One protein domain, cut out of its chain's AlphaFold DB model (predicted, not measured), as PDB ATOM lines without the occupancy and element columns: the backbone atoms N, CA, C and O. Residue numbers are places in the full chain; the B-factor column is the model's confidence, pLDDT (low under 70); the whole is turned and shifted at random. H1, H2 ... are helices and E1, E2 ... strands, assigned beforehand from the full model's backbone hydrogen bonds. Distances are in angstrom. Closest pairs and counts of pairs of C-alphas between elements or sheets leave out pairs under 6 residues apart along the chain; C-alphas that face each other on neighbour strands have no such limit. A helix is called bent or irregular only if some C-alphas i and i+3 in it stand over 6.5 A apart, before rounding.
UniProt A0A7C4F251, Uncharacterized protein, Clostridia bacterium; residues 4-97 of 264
ATOM      1  N   THR A   4     -46.749 -29.361 -32.815       93.38
ATOM      2  CA  THR A   4     -45.551 -30.132 -33.137       93.38
ATOM      3  C   THR A   4     -44.702 -30.242 -31.884       93.38
ATOM      4  O   THR A   4     -44.431 -29.238 -31.222       93.38
ATOM      5  N   ARG A   5     -44.287 -31.464 -31.555       94.12
ATOM      6  CA  ARG A   5     -43.324 -31.740 -30.490       94.12
ATOM      7  C   ARG A   5     -41.986 -32.097 -31.121       94.12
ATOM      8  O   ARG A   5     -41.947 -32.877 -32.069       94.12
ATOM      9  N   ARG A   6     -40.909 -31.506 -30.615       93.19
ATOM     10  CA  ARG A   6     -39.535 -31.865 -30.970       93.19
ATOM     11  C   ARG A   6     -38.683 -31.901 -29.720       93.19
ATOM     12  O   ARG A   6     -38.719 -30.967 -28.924       93.19
ATOM     13  N   ASP A   7     -37.906 -32.959 -29.608       93.75
ATOM     14  CA  ASP A   7     -36.949 -33.160 -28.534       93.75
ATOM     15  C   ASP A   7     -35.522 -32.947 -29.071       93.75
ATOM     16  O   ASP A   7     -35.305 -32.914 -30.287       93.75
ATOM     17  N   ASN A   8     -34.557 -32.763 -28.169       94.50
ATOM     18  CA  ASN A   8     -33.131 -32.622 -28.486       94.50
ATOM     19  C   ASN A   8     -32.795 -31.456 -29.437       94.50
ATOM     20  O   ASN A   8     -32.030 -31.604 -30.394       94.50
ATOM     21  N   LEU A   9     -33.372 -30.278 -29.174       96.56
ATOM     22  CA  LEU A   9     -33.082 -29.044 -29.906       96.56
ATOM     23  C   LEU A   9     -32.095 -28.162 -29.134       96.56
ATOM     24  O   LEU A   9     -32.448 -27.588 -28.107       96.56
ATOM     25  N   LEU A  10     -30.883 -27.998 -29.656       96.81
ATOM     26  CA  LEU A  10     -29.875 -27.088 -29.117       96.81
ATOM     27  C   LEU A  10     -30.195 -25.644 -29.510       96.81
ATOM     28  O   LEU A  10     -30.300 -25.336 -30.699       96.81
ATOM     29  N   LEU A  11     -30.299 -24.748 -28.527       97.19
ATOM     30  CA  LEU A  11     -30.359 -23.310 -28.783       97.19
ATOM     31  C   LEU A  11     -28.949 -22.752 -28.984       97.19
ATOM     32  O   LEU A  11     -28.167 -22.698 -28.036       97.19
ATOM     33  N   PHE A  12     -28.642 -22.279 -30.190       95.06
ATOM     34  CA  PHE A  12     -27.313 -21.738 -30.506       95.06
ATOM     35  C   PHE A  12     -27.309 -20.226 -30.762       95.06
ATOM     36  O   PHE A  12     -26.260 -19.603 -30.655       95.06
ATOM     37  N   SER A  13     -28.454 -19.607 -31.075       94.31
ATOM     38  CA  SER A  13     -28.536 -18.152 -31.265       94.31
ATOM     39  C   SER A  13     -29.901 -17.583 -30.866       94.31
ATOM     40  O   SER A  13     -30.928 -18.269 -30.891       94.31
ATOM     41  N   LYS A  14     -29.908 -16.300 -30.493       94.56
ATOM     42  CA  LYS A  14     -31.092 -15.510 -30.148       94.56
ATOM     43  C   LYS A  14     -31.000 -14.145 -30.808       94.56
ATOM     44  O   LYS A  14     -29.930 -13.552 -30.867       94.56
ATOM     45  N   GLU A  15     -32.143 -13.620 -31.218       92.75
ATOM     46  CA  GLU A  15     -32.232 -12.312 -31.857       92.75
ATOM     47  C   GLU A  15     -33.484 -11.574 -31.372       92.75
ATOM     48  O   GLU A  15     -34.547 -12.168 -31.151       92.75
ATOM     49  N   ARG A  16     -33.341 -10.262 -31.187       91.25
ATOM     50  CA  ARG A  16     -34.412  -9.337 -30.839       91.25
ATOM     51  C   ARG A  16     -34.503  -8.251 -31.905       91.25
ATOM     52  O   ARG A  16     -33.729  -7.301 -31.870       91.25
ATOM     53  N   VAL A  17     -35.499  -8.350 -32.779       86.94
ATOM     54  CA  VAL A  17     -35.742  -7.359 -33.841       86.94
ATOM     55  C   VAL A  17     -36.853  -6.373 -33.484       86.94
ATOM     56  O   VAL A  17     -37.585  -6.555 -32.510       86.94
ATOM     57  N   THR A  18     -37.003  -5.325 -34.286       81.50
ATOM     58  CA  THR A  18     -38.170  -4.438 -34.259       81.50
ATOM     59  C   THR A  18     -39.361  -5.080 -34.989       81.50
ATOM     60  O   THR A  18     -39.188  -5.901 -35.888       81.50
ATOM     61  N   GLY A  19     -40.588  -4.737 -34.583       80.81
ATOM     62  CA  GLY A  19     -41.823  -5.204 -35.229       80.81
ATOM     63  C   GLY A  19     -42.475  -6.452 -34.617       80.81
ATOM     64  O   GLY A  19     -42.204  -6.848 -33.476       80.81
ATOM     65  N   SER A  20     -43.398  -7.052 -35.375       75.94
ATOM     66  CA  SER A  20     -44.061  -8.304 -34.998       75.94
ATOM     67  C   SER A  20     -43.048  -9.456 -34.999       75.94
ATOM     68  O   SER A  20     -42.048  -9.429 -35.713       75.94
ATOM     69  N   ASN A  21     -43.264 -10.478 -34.161       84.94
ATOM     70  CA  ASN A  21     -42.348 -11.625 -34.052       84.94
ATOM     71  C   ASN A  21     -40.903 -11.244 -33.653       84.94
ATOM     72  O   ASN A  21     -39.929 -11.848 -34.106       84.94
ATOM     73  N   ARG A  22     -40.785 -10.247 -32.766       89.00
ATOM     74  CA  ARG A  22     -39.510  -9.676 -32.313       89.00
ATOM     75  C   ARG A  22     -38.566 -10.630 -31.592       89.00
ATOM     76  O   ARG A  22     -37.367 -10.413 -31.654       89.00
ATOM     77  N   TYR A  23     -39.071 -11.645 -30.895       94.50
ATOM     78  CA  TYR A  23     -38.246 -12.543 -30.081       94.50
ATOM     79  C   TYR A  23     -37.997 -13.853 -30.823       94.50
ATOM     80  O   TYR A  23     -38.842 -14.753 -30.809       94.50
ATOM     81  N   ARG A  24     -36.839 -13.942 -31.475       94.69
ATOM     82  CA  ARG A  24     -36.463 -15.050 -32.354       94.69
ATOM     83  C   ARG A  24     -35.418 -15.928 -31.678       94.69
ATOM     84  O   ARG A  24     -34.436 -15.437 -31.125       94.69
ATOM     85  N   LEU A  25     -35.644 -17.230 -31.727       96.50
ATOM     86  CA  LEU A  25     -34.792 -18.258 -31.151       96.50
ATOM     87  C   LEU A  25     -34.384 -19.228 -32.260       96.50
ATOM     88  O   LEU A  25     -35.242 -19.714 -33.004       96.50
ATOM     89  N   TYR A  26     -33.087 -19.501 -32.365       96.50
ATOM     90  CA  TYR A  26     -32.524 -20.355 -33.404       96.50
ATOM     91  C   TYR A  26     -32.046 -21.670 -32.809       96.50
ATOM     92  O   TYR A  26     -31.124 -21.710 -31.991       96.50
ATOM     93  N   PHE A  27     -32.699 -22.743 -33.241       96.88
ATOM     94  CA  PHE A  27     -32.452 -24.092 -32.763       96.88
ATOM     95  C   PHE A  27     -31.864 -24.969 -33.856       96.88
ATOM     96  O   PHE A  27     -32.170 -24.794 -35.036       96.88
ATOM     97  N   THR A  28     -31.088 -25.961 -33.448       96.12
ATOM     98  CA  THR A  28     -30.632 -27.047 -34.313       96.12
ATOM     99  C   THR A  28     -30.859 -28.390 -33.614       96.12
ATOM    100  O   THR A  28     -30.618 -28.485 -32.410       96.12
ATOM    101  N   PRO A  29     -31.370 -29.432 -34.295       95.62
ATOM    102  CA  PRO A  29     -31.379 -30.779 -33.748       95.62
ATOM    103  C   PRO A  29     -29.950 -31.231 -33.483       95.62
ATOM    104  O   PRO A  29     -29.099 -31.104 -34.367       95.62
ATOM    105  N   VAL A  30     -29.709 -31.803 -32.305       93.44
ATOM    106  CA  VAL A  30     -28.388 -32.333 -31.925       93.44
ATOM    107  C   VAL A  30     -27.890 -33.355 -32.954       93.44
ATOM    108  O   VAL A  30     -26.734 -33.308 -33.360       93.44
ATOM    109  N   SER A  31     -28.789 -34.185 -33.490       91.50
ATOM    110  CA  SER A  31     -28.480 -35.156 -34.548       91.50
ATOM    111  C   SER A  31     -28.023 -34.539 -35.874       91.50
ATOM    112  O   SER A  31     -27.490 -35.248 -36.717       91.50
ATOM    113  N   SER A  32     -28.232 -33.236 -36.089       90.19
ATOM    114  CA  SER A  32     -27.815 -32.547 -37.316       90.19
ATOM    115  C   SER A  32     -26.482 -31.808 -37.192       90.19
ATOM    116  O   SER A  32     -26.034 -31.224 -38.173       90.19
ATOM    117  N   LEU A  33     -25.850 -31.822 -36.012       88.94
ATOM    118  CA  LEU A  33     -24.578 -31.132 -35.772       88.94
ATOM    119  C   LEU A  33     -23.397 -31.767 -36.520       88.94
ATOM    120  O   LEU A  33     -22.462 -31.055 -36.867       88.94
ATOM    121  N   SER A  34     -23.449 -33.077 -36.778       82.19
ATOM    122  CA  SER A  34     -22.422 -33.822 -37.520       82.19
ATOM    123  C   SER A  34     -22.554 -33.711 -39.042       82.19
ATOM    124  O   SER A  34     -21.642 -34.108 -39.760       82.19
ATOM    125  N   GLY A  35     -23.677 -33.193 -39.547       79.50
ATOM    126  CA  GLY A  35     -23.915 -33.066 -40.983       79.50
ATOM    127  C   GLY A  35     -23.190 -31.869 -41.601       79.50
ATOM    128  O   GLY A  35     -22.982 -30.847 -40.948       79.50
ATOM    129  N   GLU A  36     -22.873 -31.957 -42.895       78.25
ATOM    130  CA  GLU A  36     -22.275 -30.840 -43.644       78.25
ATOM    131  C   GLU A  36     -23.185 -29.603 -43.682       78.25
ATOM    132  O   GLU A  36     -22.710 -28.471 -43.600       78.25
ATOM    133  N   THR A  37     -24.503 -29.821 -43.749       82.12
ATOM    134  CA  THR A  37     -25.527 -28.769 -43.780       82.12
ATOM    135  C   THR A  37     -26.490 -28.903 -42.591       82.12
ATOM    136  O   THR A  37     -27.545 -29.541 -42.689       82.12
ATOM    137  N   PRO A  38     -26.161 -28.313 -41.425       88.56
ATOM    138  CA  PRO A  38     -26.966 -28.486 -40.223       88.56
ATOM    139  C   PRO A  38     -28.372 -27.883 -40.375       88.56
ATOM    140  O   PRO A  38     -28.603 -26.873 -41.048       88.56
ATOM    141  N   ARG A  39     -29.370 -28.490 -39.727       91.69
ATOM    142  CA  ARG A  39     -30.766 -28.041 -39.850       91.69
ATOM    143  C   ARG A  39     -31.072 -26.949 -38.831       91.69
ATOM    144  O   ARG A  39     -31.278 -27.233 -37.661       91.69
ATOM    145  N   VAL A  40     -31.216 -25.711 -39.294       94.31
ATOM    146  CA  VAL A  40     -31.607 -24.575 -38.441       94.31
ATOM    147  C   VAL A  40     -33.118 -24.324 -38.472       94.31
ATOM    148  O   VAL A  40     -33.713 -24.185 -39.542       94.31
ATOM    149  N   PHE A  41     -33.719 -24.192 -37.290       94.56
ATOM    150  CA  PHE A  41     -35.111 -23.799 -37.070       94.56
ATOM    151  C   PHE A  41     -35.182 -22.419 -36.423       94.56
ATOM    152  O   PHE A  41     -34.516 -22.172 -35.418       94.56
ATOM    153  N   ARG A  42     -36.045 -21.546 -36.953       95.25
ATOM    154  CA  ARG A  42     -36.400 -20.270 -36.324       95.25
ATOM    155  C   ARG A  42     -37.752 -20.403 -35.636       95.25
ATOM    156  O   ARG A  42     -38.772 -20.550 -36.306       95.25
ATOM    157  N   LEU A  43     -37.747 -20.327 -34.310       96.25
ATOM    158  CA  LEU A  43     -38.947 -20.352 -33.478       96.25
ATOM    159  C   LEU A  43     -39.098 -19.034 -32.718       96.25
ATOM    160  O   LEU A  43     -38.139 -18.290 -32.519       96.25
ATOM    161  N   LEU A  44     -40.325 -18.735 -32.312       95.69
ATOM    162  CA  LEU A  44     -40.716 -17.453 -31.752       95.69
ATOM    163  C   LEU A  44     -41.336 -17.612 -30.373       95.69
ATOM    164  O   LEU A  44     -42.078 -18.557 -30.104       95.69
ATOM    165  N   VAL A  45     -41.112 -16.613 -29.529       94.81
ATOM    166  CA  VAL A  45     -41.822 -16.448 -28.258       94.81
ATOM    167  C   VAL A  45     -42.518 -15.095 -28.222       94.81
ATOM    168  O   VAL A  45     -42.122 -14.154 -28.905       94.81
ATOM    169  N   ARG A  46     -43.603 -14.989 -27.454       89.44
ATOM    170  CA  ARG A  46     -44.448 -13.784 -27.461       89.44
ATOM    171  C   ARG A  46     -43.961 -12.702 -26.503       89.44
ATOM    172  O   ARG A  46     -44.107 -11.517 -26.791       89.44
ATOM    173  N   THR A  47     -43.373 -13.098 -25.378       90.69
ATOM    174  CA  THR A  47     -43.046 -12.182 -24.282       90.69
ATOM    175  C   THR A  47     -41.534 -12.083 -24.058       90.69
ATOM    176  O   THR A  47     -40.809 -13.064 -24.263       90.69
ATOM    177  N   PRO A  48     -41.041 -10.923 -23.583       90.06
ATOM    178  CA  PRO A  48     -39.640 -10.772 -23.189       90.06
ATOM    179  C   PRO A  48     -39.266 -11.715 -22.042       90.06
ATOM    180  O   PRO A  48     -38.144 -12.211 -21.984       90.06
ATOM    181  N   PHE A  49     -40.213 -11.992 -21.145       90.06
ATOM    182  CA  PHE A  49     -40.003 -12.888 -20.017       90.06
ATOM    183  C   PHE A  49     -39.727 -14.323 -20.472       90.06
ATOM    184  O   PHE A  49     -38.712 -14.903 -20.087       90.06
ATOM    185  N   SER A  50     -40.564 -14.871 -21.362       91.81
ATOM    186  CA  SER A  50     -40.313 -16.186 -21.956       91.81
ATOM    187  C   SER A  50     -38.992 -16.199 -22.716       91.81
ATOM    188  O   SER A  50     -38.221 -17.132 -22.545       91.81
ATOM    189  N   PHE A  51     -38.685 -15.149 -23.483       94.38
ATOM    190  CA  PHE A  51     -37.427 -15.037 -24.226       94.38
ATOM    191  C   PHE A  51     -36.183 -15.093 -23.334       94.38
ATOM    192  O   PHE A  51     -35.209 -15.760 -23.679       94.38
ATOM    193  N   ASN A  52     -36.201 -14.428 -22.180       91.56
ATOM    194  CA  ASN A  52     -35.055 -14.370 -21.269       91.56
ATOM    195  C   ASN A  52     -34.799 -15.682 -20.509       91.56
ATOM    196  O   ASN A  52     -33.686 -15.884 -20.024       91.56
ATOM    197  N   ARG A  53     -35.788 -16.583 -20.442       92.94
ATOM    198  CA  ARG A  53     -35.633 -17.923 -19.851       92.94
ATOM    199  C   ARG A  53     -34.804 -18.876 -20.713       92.94
ATOM    200  O   ARG A  53     -34.292 -19.852 -20.188       92.94
ATOM    201  N   TYR A  54     -34.683 -18.608 -22.013       95.81
ATOM    202  CA  TYR A  54     -33.886 -19.432 -22.920       95.81
ATOM    203  C   TYR A  54     -32.404 -19.076 -22.835       95.81
ATOM    204  O   TYR A  54     -32.022 -17.930 -23.093       95.81
ATOM    205  N   GLU A  55     -31.589 -20.075 -22.543       95.88
ATOM    206  CA  GLU A  55     -30.132 -20.006 -22.448       95.88
ATOM    207  C   GLU A  55     -29.465 -20.641 -23.670       95.88
ATOM    208  O   GLU A  55     -29.852 -21.731 -24.103       95.88
ATOM    209  N   ILE A  56     -28.479 -19.937 -24.232       95.94
ATOM    210  CA  ILE A  56     -27.615 -20.431 -25.309       95.94
ATOM    211  C   ILE A  56     -26.803 -21.619 -24.798       95.94
ATOM    212  O   ILE A  56     -26.320 -21.598 -23.665       95.94
ATOM    213  N   GLY A  57     -26.629 -22.628 -25.649       95.19
ATOM    214  CA  GLY A  57     -25.896 -23.845 -25.314       95.19
ATOM    215  C   GLY A  57     -26.675 -24.803 -24.434       95.19
ATOM    216  O   GLY A  57     -26.075 -25.639 -23.779       95.19
ATOM    217  N   ARG A  58     -28.003 -24.685 -24.406       96.56
ATOM    218  CA  ARG A  58     -28.877 -25.622 -23.705       96.56
ATOM    219  C   ARG A  58     -29.760 -26.365 -24.697       96.56
ATOM    220  O   ARG A  58     -30.222 -25.787 -25.688       96.56
ATOM    221  N   ILE A  59     -29.969 -27.648 -24.435       96.81
ATOM    222  CA  ILE A  59     -30.854 -28.512 -25.211       96.81
ATOM    223  C   ILE A  59     -32.275 -28.370 -24.664       96.81
ATOM    224  O   ILE A  59     -32.483 -28.274 -23.457       96.81
ATOM    225  N   TYR A  60     -33.266 -28.348 -25.550       97.56
ATOM    226  CA  TYR A  60     -34.669 -28.214 -25.187       97.56
ATOM    227  C   TYR A  60     -35.536 -29.277 -25.847       97.56
ATOM    228  O   TYR A  60     -35.373 -29.613 -27.023       97.56
ATOM    229  N   SER A  61     -36.550 -29.694 -25.095       97.00
ATOM    230  CA  SER A  61     -37.770 -30.291 -25.625       97.00
ATOM    231  C   SER A  61     -38.831 -29.209 -25.771       97.00
ATOM    232  O   SER A  61     -39.201 -28.545 -24.799       97.00
ATOM    233  N   LEU A  62     -39.319 -29.008 -26.992       96.62
ATOM    234  CA  LEU A  62     -40.227 -27.923 -27.347       96.62
ATOM    235  C   LEU A  62     -41.550 -28.468 -27.878       96.62
ATOM    236  O   LEU A  62     -41.591 -29.365 -28.720       96.62
ATOM    237  N   VAL A  63     -42.642 -27.845 -27.442       95.81
ATOM    238  CA  VAL A  63     -43.953 -27.959 -28.084       95.81
ATOM    239  C   VAL A  63     -44.287 -26.605 -28.680       95.81
ATOM    240  O   VAL A  63     -44.371 -25.608 -27.960       95.81
ATOM    241  N   TYR A  64     -44.487 -26.562 -29.990       94.44
ATOM    242  CA  TYR A  64     -44.764 -25.334 -30.724       94.44
ATOM    243  C   TYR A  64     -45.924 -25.527 -31.702       94.44
ATOM    244  O   TYR A  64     -46.258 -26.645 -32.096       94.44
ATOM    245  N   SER A  65     -46.577 -24.429 -32.071       93.94
ATOM    246  CA  SER A  65     -47.598 -24.412 -33.118       93.94
ATOM    247  C   SER A  65     -47.231 -23.355 -34.146       93.94
ATOM    248  O   SER A  65     -46.897 -22.226 -33.786       93.94
ATOM    249  N   ASN A  66     -47.231 -23.745 -35.421       90.50
ATOM    250  CA  ASN A  66     -46.586 -23.010 -36.509       90.50
ATOM    251  C   ASN A  66     -45.114 -22.720 -36.176       90.50
ATOM    252  O   ASN A  66     -44.275 -23.614 -36.259       90.50
ATOM    253  N   VAL A  67     -44.816 -21.496 -35.745       91.62
ATOM    254  CA  VAL A  67     -43.477 -21.042 -35.345       91.62
ATOM    255  C   VAL A  67     -43.413 -20.604 -33.882       91.62
ATOM    256  O   VAL A  67     -42.329 -20.328 -33.380       91.62
ATOM    257  N   HIS A  68     -44.544 -20.534 -33.172       94.00
ATOM    258  CA  HIS A  68     -44.601 -20.028 -31.800       94.00
ATOM    259  C   HIS A  68     -44.475 -21.159 -30.789       94.00
ATOM    260  O   HIS A  68     -45.237 -22.129 -30.817       94.00
ATOM    261  N   ILE A  69     -43.538 -21.009 -29.858       95.62
ATOM    262  CA  ILE A  69     -43.330 -21.968 -28.778       95.62
ATOM    263  C   ILE A  69     -44.440 -21.811 -27.738       95.62
ATOM    264  O   ILE A  69     -44.721 -20.707 -27.270       95.62
ATOM    265  N   LEU A  70     -45.060 -22.934 -27.382       93.50
ATOM    266  CA  LEU A  70     -46.135 -23.020 -26.396       93.50
ATOM    267  C   LEU A  70     -45.627 -23.551 -25.056       93.50
ATOM    268  O   LEU A  70     -46.006 -23.044 -24.005       93.50
ATOM    269  N   LYS A  71     -44.778 -24.584 -25.089       93.25
ATOM    270  CA  LYS A  71     -44.155 -25.178 -23.901       93.25
ATOM    271  C   LYS A  71     -42.698 -25.514 -24.185       93.25
ATOM    272  O   LYS A  71     -42.344 -25.870 -25.309       93.25
ATOM    273  N   GLN A  72     -41.882 -25.430 -23.144       94.44
ATOM    274  CA  GLN A  72     -40.482 -25.826 -23.167       94.44
ATOM    275  C   GLN A  72     -40.147 -26.658 -21.933       94.44
ATOM    276  O   GLN A  72     -40.671 -26.394 -20.851       94.44
ATOM    277  N   LYS A  73     -39.240 -27.616 -22.099       96.25
ATOM    278  CA  LYS A  73     -38.547 -28.295 -21.008       96.25
ATOM    279  C   LYS A  73     -37.041 -28.166 -21.275       96.25
ATOM    280  O   LYS A  73     -36.591 -28.681 -22.301       96.25
ATOM    281  N   PRO A  74     -36.292 -27.426 -20.437       95.38
ATOM    282  CA  PRO A  74     -34.844 -27.354 -20.564       95.38
ATOM    283  C   PRO A  74     -34.235 -28.708 -20.195       95.38
ATOM    284  O   PRO A  74     -34.715 -29.384 -19.286       95.38
ATOM    285  N   GLY A  75     -33.199 -29.093 -20.923       94.06
ATOM    286  CA  GLY A  75     -32.369 -30.257 -20.654       94.06
ATOM    287  C   GLY A  75     -30.939 -29.840 -20.332       94.06
ATOM    288  O   GLY A  75     -30.691 -28.799 -19.709       94.06
ATOM    289  N   GLU A  76     -30.010 -30.674 -20.780       93.12
ATOM    290  CA  GLU A  76     -28.580 -30.537 -20.532       93.12
ATOM    291  C   GLU A  76     -27.962 -29.345 -21.262       93.12
ATOM    292  O   GLU A  76     -28.465 -28.857 -22.285       93.12
ATOM    293  N   GLU A  77     -26.851 -28.868 -20.710       94.06
ATOM    294  CA  GLU A  77     -25.982 -27.932 -21.403       94.06
ATOM    295  C   GLU A  77     -25.047 -28.681 -22.346       94.06
ATOM    296  O   GLU A  77     -24.478 -29.711 -22.005       94.06
ATOM    297  N   MET A  78     -24.862 -28.121 -23.533       92.12
ATOM    298  CA  MET A  78     -23.974 -28.635 -24.556       92.12
ATOM    299  C   MET A  78     -23.101 -27.493 -25.057       92.12
ATOM    300  O   MET A  78     -23.596 -26.459 -25.518       92.12
ATOM    301  N   ASN A  79     -21.790 -27.696 -24.985       89.88
ATOM    302  CA  ASN A  79     -20.844 -26.856 -25.698       89.88
ATOM    303  C   ASN A  79     -20.602 -27.441 -27.089       89.88
ATOM    304  O   ASN A  79     -20.511 -28.655 -27.254       89.88
ATOM    305  N   ILE A  80     -20.518 -26.567 -28.083       92.44
ATOM    306  CA  ILE A  80     -20.199 -26.935 -29.463       92.44
ATOM    307  C   ILE A  80     -18.858 -26.326 -29.852       92.44
ATOM    308  O   ILE A  80     -18.455 -25.303 -29.297       92.44
ATOM    309  N   SER A  81     -18.170 -26.957 -30.803       91.50
ATOM    310  CA  SER A  81     -16.943 -26.398 -31.360       91.50
ATOM    311  C   SER A  81     -17.238 -25.136 -32.172       91.50
ATOM    312  O   SER A  81     -18.320 -24.972 -32.747       91.50
ATOM    313  N   GLU A  82     -16.250 -24.244 -32.256       89.69
ATOM    314  CA  GLU A  82     -16.372 -22.986 -33.001       89.69
ATOM    315  C   GLU A  82     -16.621 -23.212 -34.499       89.69
ATOM    316  O   GLU A  82     -17.318 -22.435 -35.149       89.69
ATOM    317  N   GLU A  83     -16.112 -24.314 -35.053       88.56
ATOM    318  CA  GLU A  83     -16.355 -24.700 -36.444       88.56
ATOM    319  C   GLU A  83     -17.826 -25.037 -36.694       88.56
ATOM    320  O   GLU A  83     -18.437 -24.530 -37.639       88.56
ATOM    321  N   VAL A  84     -18.423 -25.847 -35.813       90.81
ATOM    322  CA  VAL A  84     -19.847 -26.199 -35.885       90.81
ATOM    323  C   VAL A  84     -20.704 -24.954 -35.681       90.81
ATOM    324  O   VAL A  84     -21.662 -24.729 -36.422       90.81
ATOM    325  N   TYR A  85     -20.339 -24.101 -34.724       91.94
ATOM    326  CA  TYR A  85     -21.047 -22.849 -34.485       91.94
ATOM    327  C   TYR A  85     -21.013 -21.916 -35.702       91.94
ATOM    328  O   TYR A  85     -22.051 -21.396 -36.114       91.94
ATOM    329  N   THR A  86     -19.854 -21.779 -36.345       88.44
ATOM    330  CA  THR A  86     -19.696 -20.976 -37.564       88.44
ATOM    331  C   THR A  86     -20.588 -21.498 -38.695       88.44
ATOM    332  O   THR A  86     -21.299 -20.712 -39.327       88.44
ATOM    333  N   LYS A  87     -20.641 -22.821 -38.909       89.06
ATOM    334  CA  LYS A  87     -21.538 -23.446 -39.902       89.06
ATOM    335  C   LYS A  87     -23.017 -23.185 -39.593       89.06
ATOM    336  O   LYS A  87     -23.808 -22.916 -40.502       89.06
ATOM    337  N   LEU A  88     -23.405 -23.229 -38.318       91.88
ATOM    338  CA  LEU A  88     -24.773 -22.929 -37.883       91.88
ATOM    339  C   LEU A  88     -25.151 -21.468 -38.142       91.88
ATOM    340  O   LEU A  88     -26.259 -21.206 -38.617       91.88
ATOM    341  N   LEU A  89     -24.245 -20.527 -37.868       89.69
ATOM    342  CA  LEU A  89     -24.445 -19.105 -38.152       89.69
ATOM    343  C   LEU A  89     -24.570 -18.845 -39.654       89.69
ATOM    344  O   LEU A  89     -25.542 -18.224 -40.075       89.69
ATOM    345  N   GLN A  90     -23.679 -19.408 -40.471       86.12
ATOM    346  CA  GLN A  90     -23.769 -19.307 -41.931       86.12
ATOM    347  C   GLN A  90     -25.096 -19.871 -42.456       86.12
ATOM    348  O   GLN A  90     -25.788 -19.223 -43.238       86.12
ATOM    349  N   THR A  91     -25.503 -21.051 -41.976       88.56
ATOM    350  CA  THR A  91     -26.767 -21.676 -42.395       88.56
ATOM    351  C   THR A  91     -27.980 -20.852 -41.969       88.56
ATOM    352  O   THR A  91     -28.956 -20.738 -42.715       88.56
ATOM    353  N   ARG A  92     -27.943 -20.270 -40.767       90.44
ATOM    354  CA  ARG A  92     -28.974 -19.351 -40.286       90.44
ATOM    355  C   ARG A  92     -29.059 -18.125 -41.186       90.44
ATOM    356  O   ARG A  92     -30.164 -17.767 -41.588       90.44
ATOM    357  N   ASP A  93     -27.928 -17.505 -41.496       86.12
ATOM    358  CA  ASP A  93     -27.889 -16.266 -42.268       86.12
ATOM    359  C   ASP A  93     -28.394 -16.488 -43.691       86.12
ATOM    360  O   ASP A  93     -29.245 -15.742 -44.167       86.12
ATOM    361  N   LEU A  94     -27.978 -17.582 -44.333       84.50
ATOM    362  CA  LEU A  94     -28.473 -17.969 -45.655       84.50
ATOM    363  C   LEU A  94     -29.994 -18.177 -45.683       84.50
ATOM    364  O   LEU A  94     -30.637 -17.855 -46.679       84.50
ATOM    365  N   LYS A  95     -30.581 -18.717 -44.606       87.44
ATOM    366  CA  LYS A  95     -32.017 -19.040 -44.549       87.44
ATOM    367  C   LYS A  95     -32.900 -17.891 -44.076       87.44
ATOM    368  O   LYS A  95     -34.066 -17.832 -44.461       87.44
ATOM    369  N   PHE A  96     -32.406 -17.046 -43.175       86.12
ATOM    370  CA  PHE A  96     -33.258 -16.149 -42.390       86.12
ATOM    371  C   PHE A  96     -32.827 -14.687 -42.391       86.12
ATOM    372  O   PHE A  96     -33.626 -13.858 -41.943       86.12
ATOM    373  N   MET A  97     -31.618 -14.370 -42.854       81.38
ATOM    374  CA  MET A  97     -31.147 -12.992 -42.917       81.38
ATOM    375  C   MET A  97     -31.835 -12.241 -44.050       81.38
ATOM    376  O   MET A  97     -32.108 -12.786 -45.121       81.38
TER     377      MET A  97
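Overview. This is residues 4 to 97 of the 264 residues of an uncharacterized protein of Clostridia bacterium (UniProt A0A7C4F251). One strongly twisted sheet of five strands folds round on itself toward a small, incompletely closed barrel, with E3 and E2 facing E4 and E5 across the hinge E1, and with the edge strands E3 and E5 coming together near Leu 44 and His 68. The short helix H1 covers part of the inner face, and the longer H2 packs across the outer face of E1, E2 and E3. The printed part has 94 residues, with E1, E2, E3, H1, E4, E5 and H2 along the chain; the sheet's order is E3 E2 E1 E4 E5, antiparallel throughout, and the class is mixed, helices and strands. The whole is compact and rounded, with a radius of gyration of the C-alphas of 12.5 A and spans of 32 by 28 by 21 A.

Along the chain. Find C-alpha 4 at (-45.551, -30.132, -33.137); from there E1 runs to residue 16, 23.7 A, and bends by 105 degrees at residue 8. Next come E2, residues 23 to 29, 19.8 A, and E3, residues 41 to 45, 13.3 A. H1 is residues 48 to 53, 8.9 A. E4, residues 58 to 65, spans 21.0 A and bends by 55 degrees at residue 61; E5, residues 68 to 77, spans 22.7 A and bends by 77 degrees at residue 71. H2, residues 82 to 96, spans 20.5 A and ends at C-alpha 96, (-33.258, -16.149, -42.390).

Arrangement. Start at the folded sheet, one sheet bent back into two leaves that face each other. E1, E2 and E3 form a meander, each strand the antiparallel neighbour of the one before: look for N 10 and O 28 at 2.8 A, then N 25 and O 43 at 2.8 A. On the other side of E1, E4 has N 6 and O 62 at 2.9 A; the hairpin E4 and E5 has N 61 and O 73 at 3.0 A. The closest C-alphas of E3 and E5, Leu 44 and His 68, are 4.7 A apart. H1 is on the sheet at a height of 7.6 A, only just over E2 with 3 C-alphas, along the strands at 14 degrees to E2 on the local plane; its closest C-alpha pair with E2 is Phe 51 and Tyr 23, 6.4 A. H2 is on the opposite face at a height of 9.2 A, over E2, E1 and, only just with 3 C-alphas, E3; it runs across the strands, at 89 degrees to E1 on the local plane, and its closest C-alpha pair with E1 is Tyr 85 and Phe 12, 7.5 A. H1 and H2 are apart. In both helices every O i to N i+4 pair is within hydrogen-bond range.

Size, cuts and confidence. The two C-alphas farthest apart, Gly 19 and Ser 34, are 34.7 A from each other. The printed part has no cut. The link from E2 to E3, 11 residues, is long. The mean pLDDT of the printed part is 91.7, and no printed residue is under 70.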